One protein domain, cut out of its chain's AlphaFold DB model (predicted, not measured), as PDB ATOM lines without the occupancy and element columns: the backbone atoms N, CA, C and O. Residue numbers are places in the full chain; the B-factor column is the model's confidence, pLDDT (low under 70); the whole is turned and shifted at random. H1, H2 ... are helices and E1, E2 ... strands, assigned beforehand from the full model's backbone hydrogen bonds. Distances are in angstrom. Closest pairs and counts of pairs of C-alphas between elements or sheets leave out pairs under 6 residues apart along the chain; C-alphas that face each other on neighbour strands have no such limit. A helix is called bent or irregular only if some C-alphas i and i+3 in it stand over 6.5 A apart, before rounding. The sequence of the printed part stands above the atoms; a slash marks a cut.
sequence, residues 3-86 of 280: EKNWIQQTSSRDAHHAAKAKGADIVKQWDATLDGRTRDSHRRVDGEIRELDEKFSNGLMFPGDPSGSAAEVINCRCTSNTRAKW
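AT A GLANCE: This is residues 3 to 86 of the 280 residues of the protein "Phage protein F-like protein" of Clostridium sp. CAG:1024 (UniProt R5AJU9). A long helix, H1, runs alongside a narrow two-stranded ribbon, E1 and E2, with more of its close approaches to E2 than to E1; a long winding stretch without a named element, residues 44 to 78, makes up much of the rest and is tied to E1 by a short antiparallel pairing of residues 49 to 50 with residues 28 to 29. The short helix H2 lies well away from H1, between the end of E1 and that winding stretch along the chain. The printed part has 84 residues, with two named helices and two named strands in the order H1, E1, H2, E2, and the sheet E1 - E2 is antiparallel. The class is mixed, helices and strands, with 35 residues, under half, in named elements. The whole is compact, with a radius of gyration of the C-alphas of 12.3 A, and its outline is elongated, spanning 37 by 24 by 19 A.

IN THESE COORDINATES: H1 is residues 3 to 21, 27.5 A from first to last C-alpha, and begins with C-alpha 3 at (28.668, -49.807, -4.191). It is neither bent nor irregular, but only just: C-alphas 3 and 6 are 6.2 A apart. E1 is residues 26 to 31, 15.7 A long, with C-alpha 26 at (9.401, -31.725, -8.709). H2 is residues 40 to 43, four residues. E2 is residues 79 to 84, 16.1 A long, and ends with C-alpha 84 at (7.950, -30.614, -4.713).

HOW THE PARTS SIT: E1 and E2 are antiparallel neighbours, with 147 degrees between their N-to-C directions. C-alphas 26 and 84 face each other at 4.4 A, and C-alphas 31 and 79 at 5.2 A. N 27 and O 83 are within hydrogen-bond range at 2.8 A, and so are N 81 and O 29 at 2.9 A. H1 and E2 have 6 pairs of C-alphas within 8 A, the closest being those of Gln 9 and Ser 80, 6.5 A apart. H1 and E1 have 2 such pairs, the closest being the C-alphas of Lys 20 and Ile 26, 6.6 A apart. H1 and H2 are apart. In H1, 14 of 15 O i to N i+4 pairs are within hydrogen-bond range, and H2 is too short for such a pair.

THE WHOLE: The two C-alphas farthest apart are those of Lys 22 and Gly 36, at 39.0 A. The printed part has no cut. The link from H1 to E1 is tight, with 4 residues, that from E1 to H2 is short, with 8, and that from H2 to E2 is long, with 35. The mean pLDDT of the printed part is 90.4, and residues 3 to 4 are under 70.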
ATOM      1  N   GLU A   3      29.732 -49.581  -3.207       54.28
ATOM      2  CA  GLU A   3      28.668 -49.807  -4.191       54.28
ATOM      3  C   GLU A   3      27.273 -49.385  -3.715       54.28
ATOM      4  O   GLU A   3      26.367 -49.258  -4.523       54.28
ATOM      5  N   LYS A   4      27.065 -49.142  -2.416       66.25
ATOM      6  CA  LYS A   4      25.703 -48.990  -1.883       66.25
ATOM      7  C   LYS A   4      25.073 -47.624  -2.181       66.25
ATOM      8  O   LYS A   4      23.913 -47.585  -2.576       66.25
ATOM      9  N   ASN A   5      25.812 -46.519  -2.019       78.12
ATOM     10  CA  ASN A   5      25.197 -45.189  -2.138       78.12
ATOM     11  C   ASN A   5      24.916 -44.798  -3.599       78.12
ATOM     12  O   ASN A   5      23.839 -44.298  -3.881       78.12
ATOM     13  N   TRP A   6      25.816 -45.074  -4.550       77.75
ATOM     14  CA  TRP A   6      25.570 -44.701  -5.955       77.75
ATOM     15  C   TRP A   6      24.355 -45.435  -6.549       77.75
ATOM     16  O   TRP A   6      23.583 -44.822  -7.285       77.75
ATOM     17  N   ILE A   7      24.145 -46.709  -6.183       83.94
ATOM     18  CA  ILE A   7      22.948 -47.481  -6.557       83.94
ATOM     19  C   ILE A   7      21.707 -46.808  -5.972       83.94
ATOM     20  O   ILE A   7      20.771 -46.523  -6.709       83.94
ATOM     21  N   GLN A   8      21.723 -46.485  -4.675       86.94
ATOM     22  CA  GLN A   8      20.606 -45.809  -4.013       86.94
ATOM     23  C   GLN A   8      20.278 -44.458  -4.667       86.94
ATOM     24  O   GLN A   8      19.109 -44.167  -4.915       86.94
ATOM     25  N   GLN A   9      21.291 -43.650  -4.993       90.31
ATOM     26  CA  GLN A   9      21.085 -42.361  -5.653       90.31
ATOM     27  C   GLN A   9      20.608 -42.513  -7.100       90.31
ATOM     28  O   GLN A   9      19.781 -41.727  -7.553       90.31
ATOM     29  N   THR A  10      21.062 -43.549  -7.809       87.19
ATOM     30  CA  THR A  10      20.581 -43.862  -9.162       87.19
ATOM     31  C   THR A  10      19.115 -44.288  -9.126       87.19
ATOM     32  O   THR A  10      18.310 -43.736  -9.868       87.19
ATOM     33  N   SER A  11      18.730 -45.171  -8.198       88.00
ATOM     34  CA  SER A  11      17.327 -45.553  -7.995       88.00
ATOM     35  C   SER A  11      16.448 -44.360  -7.607       88.00
ATOM     36  O   SER A  11      15.345 -44.226  -8.131       88.00
ATOM     37  N   SER A  12      16.939 -43.473  -6.733       89.44
ATOM     38  CA  SER A  12      16.245 -42.229  -6.371       89.44
ATOM     39  C   SER A  12      16.017 -41.348  -7.603       89.44
ATOM     40  O   SER A  12      14.890 -40.943  -7.882       89.44
ATOM     41  N   ARG A  13      17.061 -41.134  -8.413       89.81
ATOM     42  CA  ARG A  13      16.981 -40.359  -9.656       89.81
ATOM     43  C   ARG A  13      15.970 -40.953 -10.636       89.81
ATOM     44  O   ARG A  13      15.141 -40.222 -11.172       89.81
ATOM     45  N   ASP A  14      16.013 -42.263 -10.857       91.94
ATOM     46  CA  ASP A  14      15.088 -42.942 -11.766       91.94
ATOM     47  C   ASP A  14      13.635 -42.799 -11.273       91.94
ATOM     48  O   ASP A  14      12.730 -42.536 -12.071       91.94
ATOM     49  N   ALA A  15      13.412 -42.850  -9.953       91.81
ATOM     50  CA  ALA A  15      12.114 -42.557  -9.351       91.81
ATOM     51  C   ALA A  15      11.678 -41.094  -9.564       91.81
ATOM     52  O   ALA A  15      10.505 -40.854  -9.850       91.81
ATOM     53  N   HIS A  16      12.596 -40.119  -9.498       91.69
ATOM     54  CA  HIS A  16      12.279 -38.719  -9.814       91.69
ATOM     55  C   HIS A  16      11.818 -38.569 -11.269       91.69
ATOM     56  O   HIS A  16      10.792 -37.944 -11.531       91.69
ATOM     57  N   HIS A  17      12.528 -39.173 -12.228       91.94
ATOM     58  CA  HIS A  17      12.120 -39.114 -13.635       91.94
ATOM     59  C   HIS A  17      10.769 -39.796 -13.866       91.94
ATOM     60  O   HIS A  17       9.930 -39.252 -14.584       91.94
ATOM     61  N   ALA A  18      10.519 -40.941 -13.222       92.62
ATOM     62  CA  ALA A  18       9.228 -41.618 -13.298       92.62
ATOM     63  C   ALA A  18       8.086 -40.764 -12.717       92.62
ATOM     64  O   ALA A  18       7.007 -40.708 -13.303       92.62
ATOM     65  N   ALA A  19       8.318 -40.069 -11.599       88.12
ATOM     66  CA  ALA A  19       7.345 -39.153 -11.007       88.12
ATOM     67  C   ALA A  19       7.070 -37.943 -11.918       88.12
ATOM     68  O   ALA A  19       5.910 -37.623 -12.179       88.12
ATOM     69  N   LYS A  20       8.116 -37.322 -12.480       87.12
ATOM     70  CA  LYS A  20       7.975 -36.196 -13.419       87.12
ATOM     71  C   LYS A  20       7.248 -36.610 -14.703       87.12
ATOM     72  O   LYS A  20       6.376 -35.884 -15.170       87.12
ATOM     73  N   ALA A  21       7.517 -37.810 -15.226       86.44
ATOM     74  CA  ALA A  21       6.803 -38.372 -16.377       86.44
ATOM     75  C   ALA A  21       5.305 -38.616 -16.106       86.44
ATOM     76  O   ALA A  21       4.502 -38.582 -17.035       86.44
ATOM     77  N   LYS A  22       4.920 -38.826 -14.840       91.81
ATOM     78  CA  LYS A  22       3.521 -38.917 -14.393       91.81
ATOM     79  C   LYS A  22       2.879 -37.554 -14.089       91.81
ATOM     80  O   LYS A  22       1.725 -37.520 -13.680       91.81
ATOM     81  N   GLY A  23       3.598 -36.448 -14.294       83.19
ATOM     82  CA  GLY A  23       3.086 -35.087 -14.112       83.19
ATOM     83  C   GLY A  23       3.400 -34.442 -12.759       83.19
ATOM     84  O   GLY A  23       2.837 -33.393 -12.462       83.19
ATOM     85  N   ALA A  24       4.277 -35.025 -11.936       82.62
ATOM     86  CA  ALA A  24       4.711 -34.378 -10.699       82.62
ATOM     87  C   ALA A  24       5.616 -33.165 -10.992       82.62
ATOM     88  O   ALA A  24       6.617 -33.297 -11.704       82.62
ATOM     89  N   ASP A  25       5.305 -32.004 -10.407       86.38
ATOM     90  CA  ASP A  25       6.156 -30.811 -10.489       86.38
ATOM     91  C   ASP A  25       7.199 -30.814  -9.365       86.38
ATOM     92  O   ASP A  25       6.977 -30.343  -8.244       86.38
ATOM     93  N   ILE A  26       8.335 -31.440  -9.666       92.44
ATOM     94  CA  ILE A  26       9.401 -31.725  -8.709       92.44
ATOM     95  C   ILE A  26      10.769 -31.281  -9.222       92.44
ATOM     96  O   ILE A  26      11.051 -31.260 -10.424       92.44
ATOM     97  N   VAL A  27      11.643 -30.993  -8.267       94.88
ATOM     98  CA  VAL A  27      13.067 -30.699  -8.430       94.88
ATOM     99  C   VAL A  27      13.877 -31.604  -7.504       94.88
ATOM    100  O   VAL A  27      13.322 -32.383  -6.723       94.88
ATOM    101  N   LYS A  28      15.203 -31.529  -7.601       95.38
ATOM    102  CA  LYS A  28      16.115 -32.255  -6.715       95.38
ATOM    103  C   LYS A  28      16.912 -31.285  -5.854       95.38
ATOM    104  O   LYS A  28      17.312 -30.223  -6.326       95.38
ATOM    105  N   GLN A  29      17.175 -31.688  -4.618       95.88
ATOM    106  CA  GLN A  29      18.023 -30.966  -3.679       95.88
ATOM    107  C   GLN A  29      19.200 -31.836  -3.254       95.88
ATOM    108  O   GLN A  29      19.028 -33.020  -2.954       95.88
ATOM    109  N   TRP A  30      20.386 -31.240  -3.186       96.50
ATOM    110  CA  TRP A  30      21.546 -31.894  -2.597       96.50
ATOM    111  C   TRP A  30      21.526 -31.763  -1.073       96.50
ATOM    112  O   TRP A  30      21.523 -30.659  -0.535       96.50
ATOM    113  N   ASP A  31      21.571 -32.891  -0.376       95.06
ATOM    114  CA  ASP A  31      21.662 -32.959   1.081       95.06
ATOM    115  C   ASP A  31      23.005 -33.582   1.466       95.06
ATOM    116  O   ASP A  31      23.280 -34.774   1.266       95.06
ATOM    117  N   ALA A  32      23.916 -32.732   1.932       94.88
ATOM    118  CA  ALA A  32      25.226 -33.163   2.359       94.88
ATOM    119  C   ALA A  32      25.162 -33.674   3.802       94.88
ATOM    120  O   ALA A  32      24.484 -33.127   4.659       94.88
ATOM    121  N   THR A  33      25.960 -34.696   4.117       92.88
ATOM    122  CA  THR A  33      26.057 -35.214   5.491       92.88
ATOM    123  C   THR A  33      26.582 -34.162   6.482       92.88
ATOM    124  O   THR A  33      26.347 -34.279   7.678       92.88
ATOM    125  N   LEU A  34      27.330 -33.167   5.987       89.94
ATOM    126  CA  LEU A  34      27.894 -32.025   6.723       89.94
ATOM    127  C   LEU A  34      28.733 -32.358   7.966       89.94
ATOM    128  O   LEU A  34      29.037 -31.484   8.774       89.94
ATOM    129  N   ASP A  35      29.231 -33.584   8.074       88.38
ATOM    130  CA  ASP A  35      30.216 -33.952   9.085       88.38
ATOM    131  C   ASP A  35      31.646 -33.528   8.691       88.38
ATOM    132  O   ASP A  35      31.901 -33.041   7.585       88.38
ATOM    133  N   GLY A  36      32.612 -33.774   9.581       87.88
ATOM    134  CA  GLY A  36      34.033 -33.484   9.338       87.88
ATOM    135  C   GLY A  36      34.686 -34.297   8.210       87.88
ATOM    136  O   GLY A  36      35.866 -34.113   7.931       87.88
ATOM    137  N   ARG A  37      33.954 -35.210   7.557       91.25
ATOM    138  CA  ARG A  37      34.425 -36.008   6.411       91.25
ATOM    139  C   ARG A  37      33.763 -35.578   5.101       91.25
ATOM    140  O   ARG A  37      34.059 -36.147   4.050       91.25
ATOM    141  N   THR A  38      32.828 -34.633   5.156       93.12
ATOM    142  CA  THR A  38      32.148 -34.108   3.976       93.12
ATOM    143  C   THR A  38      33.093 -33.162   3.251       93.12
ATOM    144  O   THR A  38      33.593 -32.207   3.835       93.12
ATOM    145  N   ARG A  39      33.339 -33.442   1.971       93.75
ATOM    146  CA  ARG A  39      34.222 -32.645   1.112       93.75
ATOM    147  C   ARG A  39      33.735 -31.214   0.997       93.75
ATOM    148  O   ARG A  39      32.530 -30.997   0.891       93.75
ATOM    149  N   ASP A  40      34.656 -30.268   0.864       93.56
ATOM    150  CA  ASP A  40      34.305 -28.855   0.702       93.56
ATOM    151  C   ASP A  40      33.410 -28.613  -0.517       93.56
ATOM    152  O   ASP A  40      32.457 -27.846  -0.432       93.56
ATOM    153  N   SER A  41      33.652 -29.306  -1.636       95.25
ATOM    154  CA  SER A  41      32.790 -29.235  -2.824       95.25
ATOM    155  C   SER A  41      31.358 -29.686  -2.554       95.25
ATOM    156  O   SER A  41      30.435 -29.104  -3.111       95.25
ATOM    157  N   HIS A  42      31.166 -30.670  -1.677       95.75
ATOM    158  CA  HIS A  42      29.853 -31.193  -1.307       95.75
ATOM    159  C   HIS A  42      29.177 -30.305  -0.258       95.75
ATOM    160  O   HIS A  42      27.983 -30.048  -0.362       95.75
ATOM    161  N   ARG A  43      29.937 -29.783   0.718       94.75
ATOM    162  CA  ARG A  43      29.442 -28.787   1.685       94.75
ATOM    163  C   ARG A  43      28.951 -27.532   0.959       94.75
ATOM    164  O   ARG A  43      27.884 -27.017   1.269       94.75
ATOM    165  N   ARG A  44      29.690 -27.086  -0.064       93.56
ATOM    166  CA  ARG A  44      29.327 -25.932  -0.901       93.56
ATOM    167  C   ARG A  44      28.039 -26.104  -1.695       93.56
ATOM    168  O   ARG A  44      27.462 -25.087  -2.047       93.56
ATOM    169  N   VAL A  45      27.579 -27.323  -1.960       94.81
ATOM    170  CA  VAL A  45      26.312 -27.566  -2.673       94.81
ATOM    171  C   VAL A  45      25.191 -28.051  -1.754       94.81
ATOM    172  O   VAL A  45      24.098 -28.309  -2.226       94.81
ATOM    173  N   ASP A  46      25.404 -28.125  -0.435       95.88
ATOM    174  CA  ASP A  46      24.325 -28.461   0.507       95.88
ATOM    175  C   ASP A  46      23.144 -27.485   0.393       95.88
ATOM    176  O   ASP A  46      23.347 -26.274   0.359       95.88
ATOM    177  N   GLY A  47      21.924 -28.004   0.294       92.88
ATOM    178  CA  GLY A  47      20.730 -27.184   0.101       92.88
ATOM    179  C   GLY A  47      20.539 -26.657  -1.321       92.88
ATOM    180  O   GLY A  47      19.524 -26.023  -1.584       92.88
ATOM    181  N   GLU A  48      21.462 -26.917  -2.254       95.31
ATOM    182  CA  GLU A  48      21.310 -26.473  -3.640       95.31
ATOM    183  C   GLU A  48      20.154 -27.225  -4.313       95.31
ATOM    184  O   GLU A  48      20.100 -28.458  -4.270       95.31
ATOM    185  N   ILE A  49      19.252 -26.477  -4.955       95.25
ATOM    186  CA  ILE A  49      18.069 -26.996  -5.647       95.25
ATOM    187  C   ILE A  49      18.239 -26.828  -7.157       95.25
ATOM    188  O   ILE A  49      18.579 -25.747  -7.644       95.25
ATOM    189  N   ARG A  50      18.002 -27.903  -7.914       94.81
ATOM    190  CA  ARG A  50      18.164 -27.950  -9.374       94.81
ATOM    191  C   ARG A  50      17.038 -28.722 -10.045       94.81
ATOM    192  O   ARG A  50      16.455 -29.632  -9.456       94.81
ATOM    193  N   GLU A  51      16.771 -28.406 -11.310       93.81
ATOM    194  CA  GLU A  51      15.932 -29.271 -12.143       93.81
ATOM    195  C   GLU A  51      16.571 -30.662 -12.283       93.81
ATOM    196  O   GLU A  51      17.789 -30.820 -12.176       93.81
ATOM    197  N   LEU A  52      15.757 -31.697 -12.518       92.56
ATOM    198  CA  LEU A  52      16.234 -33.090 -12.503       92.56
ATOM    199  C   LEU A  52      17.407 -33.338 -13.468       92.56
ATOM    200  O   LEU A  52      18.349 -34.050 -13.108       92.56
ATOM    201  N   ASP A  53      17.376 -32.691 -14.635       92.25
ATOM    202  CA  ASP A  53      18.365 -32.814 -15.714       92.25
ATOM    203  C   ASP A  53      19.534 -31.817 -15.609       92.25
ATOM    204  O   ASP A  53      20.479 -31.876 -16.394       92.25
ATOM    205  N   GLU A  54      19.513 -30.918 -14.622       93.81
ATOM    206  CA  GLU A  54      20.585 -29.949 -14.396       93.81
ATOM    207  C   GLU A  54      21.662 -30.495 -13.456       93.81
ATOM    208  O   GLU A  54      21.384 -31.213 -12.493       93.81
ATOM    209  N   LYS A  55      22.917 -30.118 -13.701       95.44
ATOM    210  CA  LYS A  55      24.021 -30.399 -12.778       95.44
ATOM    211  C   LYS A  55      23.967 -29.465 -11.571       95.44
ATOM    212  O   LYS A  55      23.582 -28.303 -11.695       95.44
ATOM    213  N   PHE A  56      24.430 -29.964 -10.430       95.88
ATOM    214  CA  PHE A  56      24.752 -29.128  -9.275       95.88
ATOM    215  C   PHE A  56      26.011 -28.295  -9.548       95.88
ATOM    216  O   PHE A  56      26.783 -28.589 -10.468       95.88
ATOM    217  N   SER A  57      26.260 -27.272  -8.731       94.06
ATOM    218  CA  SER A  57      27.383 -26.341  -8.920       94.06
ATOM    219  C   SER A  57      28.763 -27.001  -8.801       94.06
ATOM    220  O   SER A  57      29.757 -26.448  -9.268       94.06
ATOM    221  N   ASN A  58      28.849 -28.204  -8.223       92.94
ATOM    222  CA  ASN A  58      30.067 -29.024  -8.201       92.94
ATOM    223  C   ASN A  58      30.288 -29.844  -9.492       92.94
ATOM    224  O   ASN A  58      31.282 -30.559  -9.598       92.94
ATOM    225  N   GLY A  59      29.381 -29.755 -10.471       93.75
ATOM    226  CA  GLY A  59      29.474 -30.430 -11.767       93.75
ATOM    227  C   GLY A  59      28.930 -31.862 -11.804       93.75
ATOM    228  O   GLY A  59      28.964 -32.481 -12.874       93.75
ATOM    229  N   LEU A  60      28.416 -32.379 -10.682       94.12
ATOM    230  CA  LEU A  60      27.803 -33.706 -10.586       94.12
ATOM    231  C   LEU A  60      26.292 -33.640 -10.842       94.12
ATOM    232  O   LEU A  60      25.638 -32.645 -10.527       94.12
ATOM    233  N   MET A  61      25.716 -34.723 -11.370       93.44
ATOM    234  CA  MET A  61      24.260 -34.853 -11.496       93.44
ATOM    235  C   MET A  61      23.573 -35.273 -10.199       93.44
ATOM    236  O   MET A  61      22.411 -34.920  -9.989       93.44
ATOM    237  N   PHE A  62      24.262 -36.051  -9.368       93.62
ATOM    238  CA  PHE A  62      23.788 -36.560  -8.082       93.62
ATOM    239  C   PHE A  62      24.982 -37.041  -7.234       93.62
ATOM    240  O   PHE A  62      26.089 -37.222  -7.758       93.62
ATOM    241  N   PRO A  63      24.809 -37.267  -5.922       93.62
ATOM    242  CA  PRO A  63      25.877 -37.791  -5.082       93.62
ATOM    243  C   PRO A  63      26.365 -39.171  -5.525       93.62
ATOM    244  O   PRO A  63      25.600 -40.126  -5.603       93.62
ATOM    245  N   GLY A  64      27.668 -39.299  -5.775       90.56
ATOM    246  CA  GLY A  64      28.235 -40.560  -6.264       90.56
ATOM    247  C   GLY A  64      28.036 -40.801  -7.765       90.56
ATOM    248  O   GLY A  64      28.194 -41.936  -8.205       90.56
ATOM    249  N   ASP A  65      27.702 -39.760  -8.536       90.94
ATOM    250  CA  ASP A  65      27.614 -39.804 -10.000       90.94
ATOM    251  C   ASP A  65      28.901 -40.382 -10.625       90.94
ATOM    252  O   ASP A  65      29.954 -39.755 -10.515       90.94
ATOM    253  N   PRO A  66      28.850 -41.542 -11.308       87.69
ATOM    254  CA  PRO A  66      30.039 -42.215 -11.833       87.69
ATOM    255  C   PRO A  66      30.754 -41.440 -12.948       87.69
ATOM    256  O   PRO A  66      31.876 -41.797 -13.300       87.69
ATOM    257  N   SER A  67      30.140 -40.388 -13.504       88.38
ATOM    258  CA  SER A  67      30.804 -39.486 -14.454       88.38
ATOM    259  C   SER A  67      31.782 -38.507 -13.784       88.38
ATOM    260  O   SER A  67      32.613 -37.901 -14.463       88.38
ATOM    261  N   GLY A  68      31.703 -38.350 -12.458       88.56
ATOM    262  CA  GLY A  68      32.601 -37.511 -11.674       88.56
ATOM    263  C   GLY A  68      33.951 -38.170 -11.378       88.56
ATOM    264  O   GLY A  68      34.124 -39.385 -11.455       88.56
ATOM    265  N   SER A  69      34.935 -37.354 -10.991       91.12
ATOM    266  CA  SER A  69      36.261 -37.868 -10.635       91.12
ATOM    267  C   SER A  69      36.217 -38.746  -9.383       91.12
ATOM    268  O   SER A  69      35.409 -38.535  -8.473       91.12
ATOM    269  N   ALA A  70      37.182 -39.661  -9.272       89.12
ATOM    270  CA  ALA A  70      37.354 -40.464  -8.071       89.12
ATOM    271  C   ALA A  70      37.635 -39.614  -6.808       89.12
ATOM    272  O   ALA A  70      37.488 -40.087  -5.692       89.12
ATOM    273  N   ALA A  71      38.036 -38.348  -6.923       89.44
ATOM    274  CA  ALA A  71      38.160 -37.512  -5.733       89.44
ATOM    275  C   ALA A  71      36.784 -37.151  -5.154       89.44
ATOM    276  O   ALA A  71      36.655 -37.100  -3.936       89.44
ATOM    277  N   GLU A  72      35.761 -36.983  -5.998       91.44
ATOM    278  CA  GLU A  72      34.447 -36.430  -5.638       91.44
ATOM    279  C   GLU A  72      33.419 -37.507  -5.248       91.44
ATOM    280  O   GLU A  72      32.679 -37.376  -4.275       91.44
ATOM    281  N   VAL A  73      33.381 -38.624  -5.972       91.50
ATOM    282  CA  VAL A  73      32.205 -39.532  -5.971       91.50
ATOM    283  C   VAL A  73      32.319 -40.678  -4.957       91.50
ATOM    284  O   VAL A  73      31.362 -41.279  -4.476       91.50
ATOM    285  N   ILE A  74      33.556 -40.932  -4.599       89.06
ATOM    286  CA  ILE A  74      34.121 -42.029  -3.833       89.06
ATOM    287  C   ILE A  74      33.740 -41.970  -2.363       89.06
ATOM    288  O   ILE A  74      33.900 -40.927  -1.734       89.06
ATOM    289  N   ASN A  75      33.242 -43.063  -1.776       88.25
ATOM    290  CA  ASN A  75      32.745 -43.065  -0.387       88.25
ATOM    291  C   ASN A  75      31.774 -41.900  -0.077       88.25
ATOM    292  O   ASN A  75      31.709 -41.425   1.061       88.25
ATOM    293  N   CYS A  76      31.067 -41.379  -1.086       91.00
ATOM    294  CA  CYS A  76      30.121 -40.292  -0.887       91.00
ATOM    295  C   CYS A  76      28.953 -40.782  -0.022       91.00
ATOM    296  O   CYS A  76      28.467 -41.896  -0.212       91.00
ATOM    297  N   ARG A  77      28.505 -39.944   0.918       92.00
ATOM    298  CA  ARG A  77      27.367 -40.204   1.822       92.00
ATOM    299  C   ARG A  77      26.271 -39.141   1.727       92.00
ATOM    300  O   ARG A  77      25.320 -39.186   2.494       92.00
ATOM    301  N   CYS A  78      26.423 -38.182   0.817       94.56
ATOM    302  CA  CYS A  78      25.380 -37.205   0.530       94.56
ATOM    303  C   CYS A  78      24.219 -37.896  -0.199       94.56
ATOM    304  O   CYS A  78      24.419 -38.949  -0.821       94.56
ATOM    305  N   THR A  79      23.040 -37.285  -0.145       93.88
ATOM    306  CA  THR A  79      21.827 -37.765  -0.808       93.88
ATOM    307  C   THR A  79      21.236 -36.691  -1.719       93.88
ATOM    308  O   THR A  79      21.466 -35.498  -1.540       93.88
ATOM    309  N   SER A  80      20.541 -37.129  -2.766       93.94
ATOM    310  CA  SER A  80      19.724 -36.288  -3.634       93.94
ATOM    311  C   SER A  80      18.267 -36.540  -3.276       93.94
ATOM    312  O   SER A  80      17.743 -37.626  -3.542       93.94
ATOM    313  N   ASN A  81      17.634 -35.544  -2.667       92.56
ATOM    314  CA  ASN A  81      16.263 -35.636  -2.181       92.56
ATOM    315  C   ASN A  81      15.305 -35.004  -3.202       92.56
ATOM    316  O   ASN A  81      15.628 -33.983  -3.816       92.56
ATOM    317  N   THR A  82      14.117 -35.588  -3.378       92.94
ATOM    318  CA  THR A  82      13.039 -34.964  -4.159       92.94
ATOM    319  C   THR A  82      12.458 -33.793  -3.390       92.94
ATOM    320  O   THR A  82      12.160 -33.925  -2.204       92.94
ATOM    321  N   ARG A  83      12.215 -32.681  -4.080       92.69
ATOM    322  CA  ARG A  83      11.421 -31.567  -3.561       92.69
ATOM    323  C   ARG A  83      10.272 -31.273  -4.500       92.69
ATOM    324  O   ARG A  83      10.468 -31.215  -5.712       92.69
ATOM    325  N   ALA A  84       9.084 -31.093  -3.946       88.50
ATOM    326  CA  ALA A  84       7.950 -30.614  -4.713       88.50
ATOM    327  C   ALA A  84       8.025 -29.092  -4.820       88.50
ATOM    328  O   ALA A  84       8.260 -28.428  -3.813       88.50
ATOM    329  N   LYS A  85       7.846 -28.533  -6.023       85.44
ATOM    330  CA  LYS A  85       8.013 -27.084  -6.228       85.44
ATOM    331  C   LYS A  85       7.019 -26.245  -5.439       85.44
ATOM    332  O   LYS A  85       7.346 -25.134  -5.051       85.44
ATOM    333  N   TRP A  86       5.828 -26.781  -5.187       76.88
ATOM    334  CA  TRP A  86       4.809 -26.097  -4.398       76.88
ATOM    335  C   TRP A  86       5.200 -25.939  -2.918       76.88
ATOM    336  O   TRP A  86       4.631 -25.082  -2.259       76.88
TER     337      TRP A  86